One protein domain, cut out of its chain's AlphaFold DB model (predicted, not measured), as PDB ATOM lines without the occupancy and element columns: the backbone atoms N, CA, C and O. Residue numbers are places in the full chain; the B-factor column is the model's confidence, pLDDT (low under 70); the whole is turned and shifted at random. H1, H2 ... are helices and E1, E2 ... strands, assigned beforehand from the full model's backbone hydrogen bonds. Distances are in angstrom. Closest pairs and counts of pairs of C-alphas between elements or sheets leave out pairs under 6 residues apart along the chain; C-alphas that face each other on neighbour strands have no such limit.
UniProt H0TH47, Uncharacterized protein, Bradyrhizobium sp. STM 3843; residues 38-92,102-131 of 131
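Overview. This is residues 38 to 92 and 102 to 131 of the 131 residues of an uncharacterized protein of Bradyrhizobium sp. STM 3843 (UniProt H0TH47). A twisted antiparallel sheet, E1 E2 E3 E4, forms one half; a helical hairpin forms the other, H1 on the sheet with residues 56 to 62 and H2 beyond it. The printed part has 85 residues, mixed, in the order E1 E2 H1 H2 E3 E4. It is only just compact, close to loose: radius of gyration of the C-alphas 14.3 A, spans 42 by 34 by 20 A.

Along the chain. E1, residues 38 to 44, begins at C-alpha 38 (140.364, 74.185, 164.557). E2 is residues 47 to 54, H1 56 to 70, 21.0 A long, and H2 73 to 89, 26.6 A. E3, residues 107 to 116, bends by 100 degrees at 110; E4, 128 to 130, ends at C-alpha 130 (143.001, 90.336, 165.574).

Arrangement. In the hairpin E1 and E2, N 40 and O 51 are 2.9 A apart; between E2 and E3, N 110 and O 52, 2.8 A. E4 meets E3 only at a point. H1 lies over E3, height 10.1 A over the sheet; their closest C-alphas, Gly 56 and His 108, are 6.4 A apart. H1 and H2 touch, closest C-alphas Gly 64 and Gly 80, 3.8 A, at a shallow tilt of 8 degrees, opposite ways. Every O i to N i+4 pair is within hydrogen-bond range in H1, 9 of 13 in H2.

Size, cuts and confidence. The farthest C-alphas, Glu 74 and Asp 117, are 41.9 A apart. Residues 93 to 101 are not printed, a gap of 14.0 A between C-alphas 92 and 102. The link E3 to E4 is long. The pLDDT is under 70 at residues 102 to 103 and 118 to 131.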
ATOM      1  N   LEU A  38     141.708  74.092 165.129       92.69
ATOM      2  CA  LEU A  38     140.364  74.185 164.557       92.69
ATOM      3  C   LEU A  38     140.330  75.164 163.375       92.69
ATOM      4  O   LEU A  38     140.644  76.338 163.561       92.69
ATOM      5  N   PRO A  39     139.933  74.733 162.164       94.38
ATOM      6  CA  PRO A  39     139.641  75.653 161.073       94.38
ATOM      7  C   PRO A  39     138.461  76.554 161.442       94.38
ATOM      8  O   PRO A  39     137.375  76.064 161.750       94.38
ATOM      9  N   LEU A  40     138.669  77.866 161.404       91.81
ATOM     10  CA  LEU A  40     137.668  78.868 161.747       91.81
ATOM     11  C   LEU A  40     137.595  79.939 160.667       91.81
ATOM     12  O   LEU A  40     138.576  80.242 159.989       91.81
ATOM     13  N   THR A  41     136.415  80.534 160.544       91.19
ATOM     14  CA  THR A  41     136.230  81.799 159.835       91.19
ATOM     15  C   THR A  41     135.642  82.791 160.820       91.19
ATOM     16  O   THR A  41     134.597  82.519 161.403       91.19
ATOM     17  N   VAL A  42     136.322  83.916 161.016       88.88
ATOM     18  CA  VAL A  42     135.873  85.004 161.885       88.88
ATOM     19  C   VAL A  42     135.517  86.221 161.046       88.88
ATOM     20  O   VAL A  42     136.186  86.541 160.063       88.88
ATOM     21  N   THR A  43     134.434  86.885 161.427       84.88
ATOM     22  CA  THR A  43     133.993  88.153 160.848       84.88
ATOM     23  C   THR A  43     134.444  89.287 161.756       84.88
ATOM     24  O   THR A  43     134.069  89.316 162.925       84.88
ATOM     25  N   THR A  44     135.212  90.226 161.220       80.81
ATOM     26  CA  THR A  44     135.519  91.513 161.858       80.81
ATOM     27  C   THR A  44     134.738  92.624 161.151       80.81
ATOM     28  O   THR A  44     134.054  92.352 160.159       80.81
ATOM     29  N   GLU A  45     134.789  93.869 161.642       73.19
ATOM     30  CA  GLU A  45     134.094  95.015 161.031       73.19
ATOM     31  C   GLU A  45     134.498  95.217 159.553       73.19
ATOM     32  O   GLU A  45     135.447  95.924 159.222       73.19
ATOM     33  N   GLY A  46     133.760  94.570 158.644       75.31
ATOM     34  CA  GLY A  46     133.928  94.670 157.194       75.31
ATOM     35  C   GLY A  46     134.876  93.654 156.550       75.31
ATOM     36  O   GLY A  46     135.189  93.803 155.369       75.31
ATOM     37  N   SER A  47     135.355  92.630 157.260       81.19
ATOM     38  CA  SER A  47     136.230  91.603 156.672       81.19
ATOM     39  C   SER A  47     135.955  90.215 157.234       81.19
ATOM     40  O   SER A  47     135.560  90.055 158.385       81.19
ATOM     41  N   MET A  48     136.177  89.194 156.409       87.94
ATOM     42  CA  MET A  48     136.167  87.801 156.844       87.94
ATOM     43  C   MET A  48     137.576  87.245 156.795       87.94
ATOM     44  O   MET A  48     138.340  87.525 155.874       87.94
ATOM     45  N   ILE A  49     137.922  86.459 157.801       89.56
ATOM     46  CA  ILE A  49     139.274  85.971 158.004       89.56
ATOM     47  C   ILE A  49     139.162  84.487 158.279       89.56
ATOM     48  O   ILE A  49     138.526  84.090 159.251       89.56
ATOM     49  N   THR A  50     139.743  83.665 157.413       91.44
ATOM     50  CA  THR A  50     139.706  82.206 157.554       91.44
ATOM     51  C   THR A  50     141.104  81.655 157.776       91.44
ATOM     52  O   THR A  50     142.064  82.163 157.204       91.44
ATOM     53  N   GLY A  51     141.238  80.634 158.612       92.81
ATOM     54  CA  GLY A  51     142.516  80.000 158.914       92.81
ATOM     55  C   GLY A  51     142.356  78.869 159.919       92.81
ATOM     56  O   GLY A  51     141.250  78.569 160.365       92.81
ATOM     57  N   THR A  52     143.463  78.235 160.288       95.81
ATOM     58  CA  THR A  52     143.467  77.262 161.390       95.81
ATOM     59  C   THR A  52     143.815  77.980 162.681       95.81
ATOM     60  O   THR A  52     144.907  78.533 162.783       95.81
ATOM     61  N   ALA A  53     142.915  77.975 163.659       95.12
ATOM     62  CA  ALA A  53     143.208  78.480 164.991       95.12
ATOM     63  C   ALA A  53     144.264  77.608 165.669       95.12
ATOM     64  O   ALA A  53     144.134  76.381 165.688       95.12
ATOM     65  N   ILE A  54     145.299  78.267 166.185       95.12
ATOM     66  CA  ILE A  54     146.455  77.659 166.849       95.12
ATOM     67  C   ILE A  54     146.755  78.392 168.157       95.12
ATOM     68  O   ILE A  54     146.395  79.560 168.318       95.12
ATOM     69  N   GLY A  55     147.403  77.710 169.101       92.69
ATOM     70  CA  GLY A  55     147.778  78.311 170.381       92.69
ATOM     71  C   GLY A  55     148.866  79.374 170.222       92.69
ATOM     72  O   GLY A  55     149.674  79.334 169.288       92.69
ATOM     73  N   GLY A  56     148.945  80.313 171.165       91.94
ATOM     74  CA  GLY A  56     149.944  81.382 171.131       91.94
ATOM     75  C   GLY A  56     151.391  80.887 171.146       91.94
ATOM     76  O   GLY A  56     152.261  81.508 170.531       91.94
ATOM     77  N   ARG A  57     151.652  79.732 171.772       92.75
ATOM     78  CA  ARG A  57     152.975  79.090 171.732       92.75
ATOM     79  C   ARG A  57     153.371  78.694 170.307       92.75
ATOM     80  O   ARG A  57     154.426  79.111 169.832       92.75
ATOM     81  N   GLU A  58     152.488  77.978 169.608       93.75
ATOM     82  CA  GLU A  58     152.690  77.570 168.209       93.75
ATOM     83  C   GLU A  58     152.829  78.791 167.285       93.75
ATOM     84  O   GLU A  58     153.640  78.794 166.353       93.75
ATOM     85  N   TYR A  59     152.079  79.863 167.557       93.94
ATOM     86  CA  TYR A  59     152.174  81.110 166.801       93.94
ATOM     87  C   TYR A  59     153.579  81.725 166.875       93.94
ATOM     88  O   TYR A  59     154.179  82.023 165.840       93.94
ATOM     89  N   PHE A  60     154.139  81.891 168.078       93.75
ATOM     90  CA  PHE A  60     155.468  82.492 168.245       93.75
ATOM     91  C   PHE A  60     156.601  81.590 167.746       93.75
ATOM     92  O   PHE A  60     157.581  82.089 167.184       93.75
ATOM     93  N   GLU A  61     156.453  80.271 167.865       93.56
ATOM     94  CA  GLU A  61     157.354  79.316 167.218       93.56
ATOM     95  C   GLU A  61     157.342  79.489 165.689       93.56
ATOM     96  O   GLU A  61     158.395  79.642 165.061       93.56
ATOM     97  N   SER A  62     156.149  79.572 165.092       92.12
ATOM     98  CA  SER A  62     155.966  79.760 163.649       92.12
ATOM     99  C   SER A  62     156.568  81.076 163.149       92.12
ATOM    100  O   SER A  62     157.232  81.094 162.107       92.12
ATOM    101  N   ILE A  63     156.384  82.171 163.895       91.12
ATOM    102  CA  ILE A  63     156.985  83.481 163.601       91.12
ATOM    103  C   ILE A  63     158.512  83.401 163.625       91.12
ATOM    104  O   ILE A  63     159.155  83.844 162.672       91.12
ATOM    105  N   GLY A  64     159.099  82.806 164.666       92.06
ATOM    106  CA  GLY A  64     160.551  82.650 164.752       92.06
ATOM    107  C   GLY A  64     161.114  81.834 163.586       92.06
ATOM    108  O   GLY A  64     162.095  82.236 162.958       92.06
ATOM    109  N   GLY A  65     160.431  80.750 163.205       91.00
ATOM    110  CA  GLY A  65     160.789  79.956 162.030       91.00
ATOM    111  C   GLY A  65     160.690  80.732 160.711       91.00
ATOM    112  O   GLY A  65     161.540  80.570 159.834       91.00
ATOM    113  N   LEU A  66     159.675  81.586 160.544       89.56
ATOM    114  CA  LEU A  66     159.538  82.447 159.364       89.56
ATOM    115  C   LEU A  66     160.667  83.478 159.278       89.56
ATOM    116  O   LEU A  66     161.239  83.656 158.204       89.56
ATOM    117  N   ILE A  67     161.015  84.111 160.398       89.50
ATOM    118  CA  ILE A  67     162.107  85.086 160.480       89.50
ATOM    119  C   ILE A  67     163.444  84.436 160.121       89.50
ATOM    120  O   ILE A  67     164.172  84.971 159.281       89.50
ATOM    121  N   ALA A  68     163.722  83.257 160.687       89.50
ATOM    122  CA  ALA A  68     164.949  82.513 160.419       89.50
ATOM    123  C   ALA A  68     165.120  82.170 158.934       89.50
ATOM    124  O   ALA A  68     166.225  82.251 158.409       89.50
ATOM    125  N   ARG A  69     164.023  81.852 158.236       88.19
ATOM    126  CA  ARG A  69     164.039  81.543 156.795       88.19
ATOM    127  C   ARG A  69     164.080  82.772 155.884       88.19
ATOM    128  O   ARG A  69     164.396  82.625 154.708       88.19
ATOM    129  N   SER A  70     163.714  83.950 156.386       84.88
ATOM    130  CA  SER A  70     163.520  85.159 155.564       84.88
ATOM    131  C   SER A  70     164.702  86.133 155.607       84.88
ATOM    132  O   SER A  70     164.630  87.201 155.003       84.88
ATOM    133  N   SER A  71     165.779  85.786 156.316       78.75
ATOM    134  CA  SER A  71     166.946  86.646 156.555       78.75
ATOM    135  C   SER A  71     168.258  85.902 156.248       78.75
ATOM    136  O   SER A  71     168.243  84.674 156.161       78.75
ATOM    137  N   PRO A  72     169.402  86.605 156.097       79.88
ATOM    138  CA  PRO A  72     170.720  85.972 155.987       79.88
ATOM    139  C   PRO A  72     170.990  85.005 157.150       79.88
ATOM    140  O   PRO A  72     170.609  85.301 158.280       79.88
ATOM    141  N   GLU A  73     171.651  83.877 156.870       73.19
ATOM    142  CA  GLU A  73     171.643  82.661 157.706       73.19
ATOM    143  C   GLU A  73     172.000  82.895 159.188       73.19
ATOM    144  O   GLU A  73     171.314  82.387 160.073       73.19
ATOM    145  N   GLU A  74     173.005  83.725 159.478       75.06
ATOM    146  CA  GLU A  74     173.459  83.976 160.854       75.06
ATOM    147  C   GLU A  74     172.530  84.944 161.617       75.06
ATOM    148  O   GLU A  74     172.051  84.630 162.706       75.06
ATOM    149  N   PHE A  75     172.172  86.081 161.008       84.31
ATOM    150  CA  PHE A  75     171.278  87.076 161.620       84.31
ATOM    151  C   PHE A  75     169.833  86.566 161.753       84.31
ATOM    152  O   PHE A  75     169.151  86.834 162.743       84.31
ATOM    153  N   GLY A  76     169.362  85.806 160.762       86.81
ATOM    154  CA  GLY A  76     168.031  85.211 160.761       86.81
ATOM    155  C   GLY A  76     167.842  84.198 161.878       86.81
ATOM    156  O   GLY A  76     166.808  84.216 162.546       86.81
ATOM    157  N   ALA A  77     168.834  83.337 162.112       88.19
ATOM    158  CA  ALA A  77     168.764  82.327 163.160       88.19
ATOM    159  C   ALA A  77     168.674  82.956 164.560       88.19
ATOM    160  O   ALA A  77     167.838  82.540 165.364       88.19
ATOM    161  N   ASP A  78     169.487  83.978 164.842       89.81
ATOM    162  CA  ASP A  78     169.448  84.699 166.120       89.81
ATOM    163  C   ASP A  78     168.117  85.418 166.336       89.81
ATOM    164  O   ASP A  78     167.491  85.274 167.391       89.81
ATOM    165  N   LEU A  79     167.641  86.139 165.320       90.31
ATOM    166  CA  LEU A  79     166.382  86.869 165.412       90.31
ATOM    167  C   LEU A  79     165.185  85.915 165.531       90.31
ATOM    168  O   LEU A  79     164.275  86.157 166.324       90.31
ATOM    169  N   GLY A  80     165.208  84.798 164.803       91.06
ATOM    170  CA  GLY A  80     164.204  83.745 164.903       91.06
ATOM    171  C   GLY A  80     164.132  83.158 166.312       91.06
ATOM    172  O   GLY A  80     163.046  83.094 166.889       91.06
ATOM    173  N   ARG A  81     165.286  82.825 166.912       90.88
ATOM    174  CA  ARG A  81     165.366  82.360 168.308       90.88
ATOM    175  C   ARG A  81     164.797  83.380 169.288       90.88
ATOM    176  O   ARG A  81     164.029  82.997 170.167       90.88
ATOM    177  N   MET A  82     165.139  84.659 169.129       90.62
ATOM    178  CA  MET A  82     164.643  85.731 169.996       90.62
ATOM    179  C   MET A  82     163.112  85.833 169.950       90.62
ATOM    180  O   MET A  82     162.469  85.936 170.990       90.62
ATOM    181  N   PHE A  83     162.505  85.740 168.765       89.12
ATOM    182  CA  PHE A  83     161.046  85.776 168.634       89.12
ATOM    183  C   PHE A  83     160.361  84.513 169.168       89.12
ATOM    184  O   PHE A  83     159.298  84.618 169.779       89.12
ATOM    185  N   SER A  84     160.967  83.333 169.005       91.00
ATOM    186  CA  SER A  84     160.421  82.091 169.565       91.00
ATOM    187  C   SER A  84     160.400  82.074 171.098       91.00
ATOM    188  O   SER A  84     159.608  81.330 171.667       91.00
ATOM    189  N   GLN A  85     161.208  82.891 171.788       91.31
ATOM    190  CA  GLN A  85     161.162  83.007 173.255       91.31
ATOM    191  C   GLN A  85     159.859  83.635 173.764       91.31
ATOM    192  O   GLN A  85     159.451  83.365 174.892       91.31
ATOM    193  N   PHE A  86     159.153  84.418 172.943       88.88
ATOM    194  CA  PHE A  86     157.872  85.001 173.342       88.88
ATOM    195  C   PHE A  86     156.759  83.967 173.527       88.88
ATOM    196  O   PHE A  86     155.741  84.301 174.122       88.88
ATOM    197  N   GLN A  87     156.951  82.707 173.120       89.19
ATOM    198  CA  GLN A  87     156.022  81.633 173.480       89.19
ATOM    199  C   GLN A  87     155.857  81.488 175.005       89.19
ATOM    200  O   GLN A  87     154.803  81.063 175.464       89.19
ATOM    201  N   GLU A  88     156.862  81.879 175.798       87.94
ATOM    202  CA  GLU A  88     156.847  81.762 177.261       87.94
ATOM    203  C   GLU A  88     155.871  82.728 177.949       87.94
ATOM    204  O   GLU A  88     155.565  82.554 179.126       87.94
ATOM    205  N   ILE A  89     155.316  83.715 177.230       87.06
ATOM    206  CA  ILE A  89     154.206  84.528 177.760       87.06
ATOM    207  C   ILE A  89     152.890  83.737 177.806       87.06
ATOM    208  O   ILE A  89     151.932  84.174 178.447       87.06
ATOM    209  N   TYR A  90     152.830  82.591 177.119       84.62
ATOM    210  CA  TYR A  90     151.697  81.679 177.146       84.62
ATOM    211  C   TYR A  90     151.968  80.526 178.117       84.62
ATOM    212  O   TYR A  90     153.025  79.884 178.033       84.62
ATOM    213  N   PRO A  91     151.008  80.216 179.008       84.19
ATOM    214  CA  PRO A  91     151.086  79.028 179.849       84.19
ATOM    215  C   PRO A  91     151.171  77.777 178.972       84.19
ATOM    216  O   PRO A  91     150.666  77.759 177.846       84.19
ATOM    217  N   ARG A  92     151.798  76.720 179.485       84.56
ATOM    218  CA  ARG A  92     151.799  75.439 178.780       84.56
ATOM    219  C   ARG A  92     150.416  74.785 178.882       84.56
ATOM    220  O   ARG A  92     149.711  75.047 179.860       84.56
ATOM    221  N   ARG A 102     139.887  82.511 180.345       63.59
ATOM    222  CA  ARG A 102     140.651  83.764 180.443       63.59
ATOM    223  C   ARG A 102     140.206  84.671 179.310       63.59
ATOM    224  O   ARG A 102     140.093  84.222 178.180       63.59
ATOM    225  N   GLN A 103     139.993  85.958 179.579       60.50
ATOM    226  CA  GLN A 103     139.779  86.907 178.485       60.50
ATOM    227  C   GLN A 103     141.031  86.931 177.605       60.50
ATOM    228  O   GLN A 103     142.113  87.317 178.058       60.50
ATOM    229  N   ARG A 104     140.893  86.471 176.360       71.94
ATOM    230  CA  ARG A 104     141.990  86.427 175.396       71.94
ATOM    231  C   ARG A 104     141.873  87.644 174.499       71.94
ATOM    232  O   ARG A 104     140.869  87.842 173.835       71.94
ATOM    233  N   GLY A 105     142.920  88.462 174.484       73.25
ATOM    234  CA  GLY A 105     142.951  89.647 173.625       73.25
ATOM    235  C   GLY A 105     143.213  89.336 172.153       73.25
ATOM    236  O   GLY A 105     143.126  90.248 171.344       73.25
ATOM    237  N   PHE A 106     143.597  88.096 171.815       84.00
ATOM    238  CA  PHE A 106     144.050  87.726 170.474       84.00
ATOM    239  C   PHE A 106     143.652  86.296 170.112       84.00
ATOM    240  O   PHE A 106     143.853  85.379 170.907       84.00
ATOM    241  N   LEU A 107     143.165  86.126 168.882       90.00
ATOM    242  CA  LEU A 107     143.082  84.851 168.171       90.00
ATOM    243  C   LEU A 107     144.287  84.741 167.231       90.00
ATOM    244  O   LEU A 107     144.548  85.666 166.459       90.00
ATOM    245  N   HIS A 108     144.983  83.604 167.261       93.25
ATOM    246  CA  HIS A 108     146.086  83.317 166.345       93.25
ATOM    247  C   HIS A 108     145.646  82.327 165.279       93.25
ATOM    248  O   HIS A 108     145.102  81.266 165.584       93.25
ATOM    249  N   LEU A 109     145.904  82.671 164.021       94.50
ATOM    250  CA  LEU A 109     145.554  81.842 162.875       94.50
ATOM    251  C   LEU A 109     146.809  81.464 162.085       94.50
ATOM    252  O   LEU A 109     147.580  82.330 161.662       94.50
ATOM    253  N   ARG A 110     146.972  80.166 161.830       93.38
ATOM    254  CA  ARG A 110     147.871  79.634 160.807       93.38
ATOM    255  C   ARG A 110     147.173  79.653 159.454       93.38
ATOM    256  O   ARG A 110     145.961  79.442 159.366       93.38
ATOM    257  N   ASP A 111     147.952  79.900 158.404       90.88
ATOM    258  CA  ASP A 111     147.478  79.948 157.017       90.88
ATOM    259  C   ASP A 111     146.346  80.965 156.792       90.88
ATOM    260  O   ASP A 111     145.530  80.797 155.884       90.88
ATOM    261  N   ALA A 112     146.302  82.031 157.600       91.12
ATOM    262  CA  ALA A 112     145.204  82.986 157.592       91.12
ATOM    263  C   ALA A 112     145.052  83.666 156.224       91.12
ATOM    264  O   ALA A 112     146.040  84.087 155.617       91.12
ATOM    265  N   ARG A 113     143.812  83.781 155.748       87.75
ATOM    266  CA  ARG A 113     143.428  84.443 154.499       87.75
ATOM    267  C   ARG A 113     142.352  85.479 154.777       87.75
ATOM    268  O   ARG A 113     141.329  85.156 155.381       87.75
ATOM    269  N   VAL A 114     142.557  86.697 154.280       84.00
ATOM    270  CA  VAL A 114     141.500  87.714 154.237       84.00
ATOM    271  C   VAL A 114     140.599  87.418 153.048       84.00
ATOM    272  O   VAL A 114     141.073  87.253 151.921       84.00
ATOM    273  N   LEU A 115     139.298  87.348 153.290       77.75
ATOM    274  CA  LEU A 115     138.283  87.233 152.258       77.75
ATOM    275  C   LEU A 115     137.717  88.628 151.972       77.75
ATOM    276  O   LEU A 115     137.275  89.332 152.881       77.75
ATOM    277  N   LEU A 116     137.725  89.009 150.697       71.44
ATOM    278  CA  LEU A 116     136.943  90.127 150.174       71.44
ATOM    279  C   LEU A 116     135.677  89.514 149.583       71.44
ATOM    280  O   LEU A 116     135.749  88.783 148.588       71.44
ATOM    281  N   ASP A 117     134.538  89.767 150.227       71.06
ATOM    282  CA  ASP A 117     133.292  89.041 149.966       71.06
ATOM    283  C   ASP A 117     133.498  87.525 150.195       71.06
ATOM    284  O   ASP A 117     133.872  87.132 151.295       71.06
ATOM    285  N   THR A 118     133.355  86.661 149.186       59.88
ATOM    286  CA  THR A 118     133.542  85.194 149.313       59.88
ATOM    287  C   THR A 118     134.867  84.674 148.750       59.88
ATOM    288  O   THR A 118     135.108  83.466 148.725       59.88
ATOM    289  N   ARG A 119     135.739  85.564 148.259       58.66
ATOM    290  CA  ARG A 119     136.988  85.176 147.590       58.66
ATOM    291  C   ARG A 119     138.199  85.548 148.444       58.66
ATOM    292  O   ARG A 119     138.313  86.708 148.843       58.66
ATOM    293  N   PRO A 120     139.132  84.612 148.696       57.88
ATOM    294  CA  PRO A 120     140.380  84.956 149.356       57.88
ATOM    295  C   PRO A 120     141.179  85.916 148.477       57.88
ATOM    296  O   PRO A 120     141.286  85.721 147.259       57.88
ATOM    297  N   ILE A 121     141.778  86.935 149.097       64.81
ATOM    298  CA  ILE A 121     142.878  87.666 148.468       64.81
ATOM    299  C   ILE A 121     143.940  86.616 148.121       64.81
ATOM    300  O   ILE A 121     144.271  85.758 148.942       64.81
ATOM    301  N   LYS A 122     144.431  86.616 146.876       56.91
ATOM    302  CA  LYS A 122     145.454  85.659 146.437       56.91
ATOM    303  C   LYS A 122     146.779  85.957 147.145       56.91
ATOM    304  O   LYS A 122     147.630  86.650 146.598       56.91
ATOM    305  N   ASP A 123     146.955  85.401 148.335       61.28
ATOM    306  CA  ASP A 123     148.208  85.384 149.078       61.28
ATOM    307  C   ASP A 123     148.564  83.948 149.527       61.28
ATOM    308  O   ASP A 123     147.768  83.001 149.430       61.28
ATOM    309  N   LYS A 124     149.811  83.758 149.974       60.44
ATOM    310  CA  LYS A 124     150.283  82.486 150.549       60.44
ATOM    311  C   LYS A 124     149.904  82.320 152.028       60.44
ATOM    312  O   LYS A 124     150.193  81.264 152.587       60.44
ATOM    313  N   GLY A 125     149.153  83.262 152.594       56.78
ATOM    314  CA  GLY A 125     148.792  83.329 154.001       56.78
ATOM    315  C   GLY A 125     149.876  83.969 154.825       56.78
ATOM    316  O   GLY A 125     151.058  83.727 154.590       56.78
ATOM    317  N   ASN A 126     149.458  84.761 155.805       54.50
ATOM    318  CA  ASN A 126     150.347  85.375 156.778       54.50
ATOM    319  C   ASN A 126     149.822  85.094 158.191       54.50
ATOM    320  O   ASN A 126     148.607  85.024 158.379       54.50
ATOM    321  N   PRO A 127     150.700  84.952 159.196       50.44
ATOM    322  CA  PRO A 127     150.277  84.963 160.591       50.44
ATOM    323  C   PRO A 127     149.552  86.277 160.897       50.44
ATOM    324  O   PRO A 127     150.016  87.345 160.486       50.44
ATOM    325  N   TRP A 128     148.427  86.212 161.609       53.00
ATOM    326  CA  TRP A 128     147.610  87.395 161.874       53.00
ATOM    327  C   TRP A 128     147.119  87.455 163.321       53.00
ATOM    328  O   TRP A 128     146.870  86.422 163.939       53.00
ATOM    329  N   ARG A 129     147.001  88.685 163.839       42.50
ATOM    330  CA  ARG A 129     146.604  89.026 165.209       42.50
ATOM    331  C   ARG A 129     145.424  89.996 165.130       42.50
ATOM    332  O   ARG A 129     145.605  91.127 164.685       42.50
ATOM    333  N   ILE A 130     144.240  89.539 165.529       54.94
ATOM    334  CA  ILE A 130     143.001  90.336 165.574       54.94
ATOM    335  C   ILE A 130     142.703  90.709 167.023       54.94
ATOM    336  O   ILE A 130     142.927  89.884 167.910       54.94
ATOM    337  N   GLN A 131     142.211  91.931 167.219       46.66
ATOM    338  CA  GLN A 131     141.658  92.443 168.469       46.66
ATOM    339  C   GLN A 131     140.147  92.629 168.318       46.66
ATOM    340  O   GLN A 131     139.735  93.007 167.196       46.66
TER     341      GLN A 131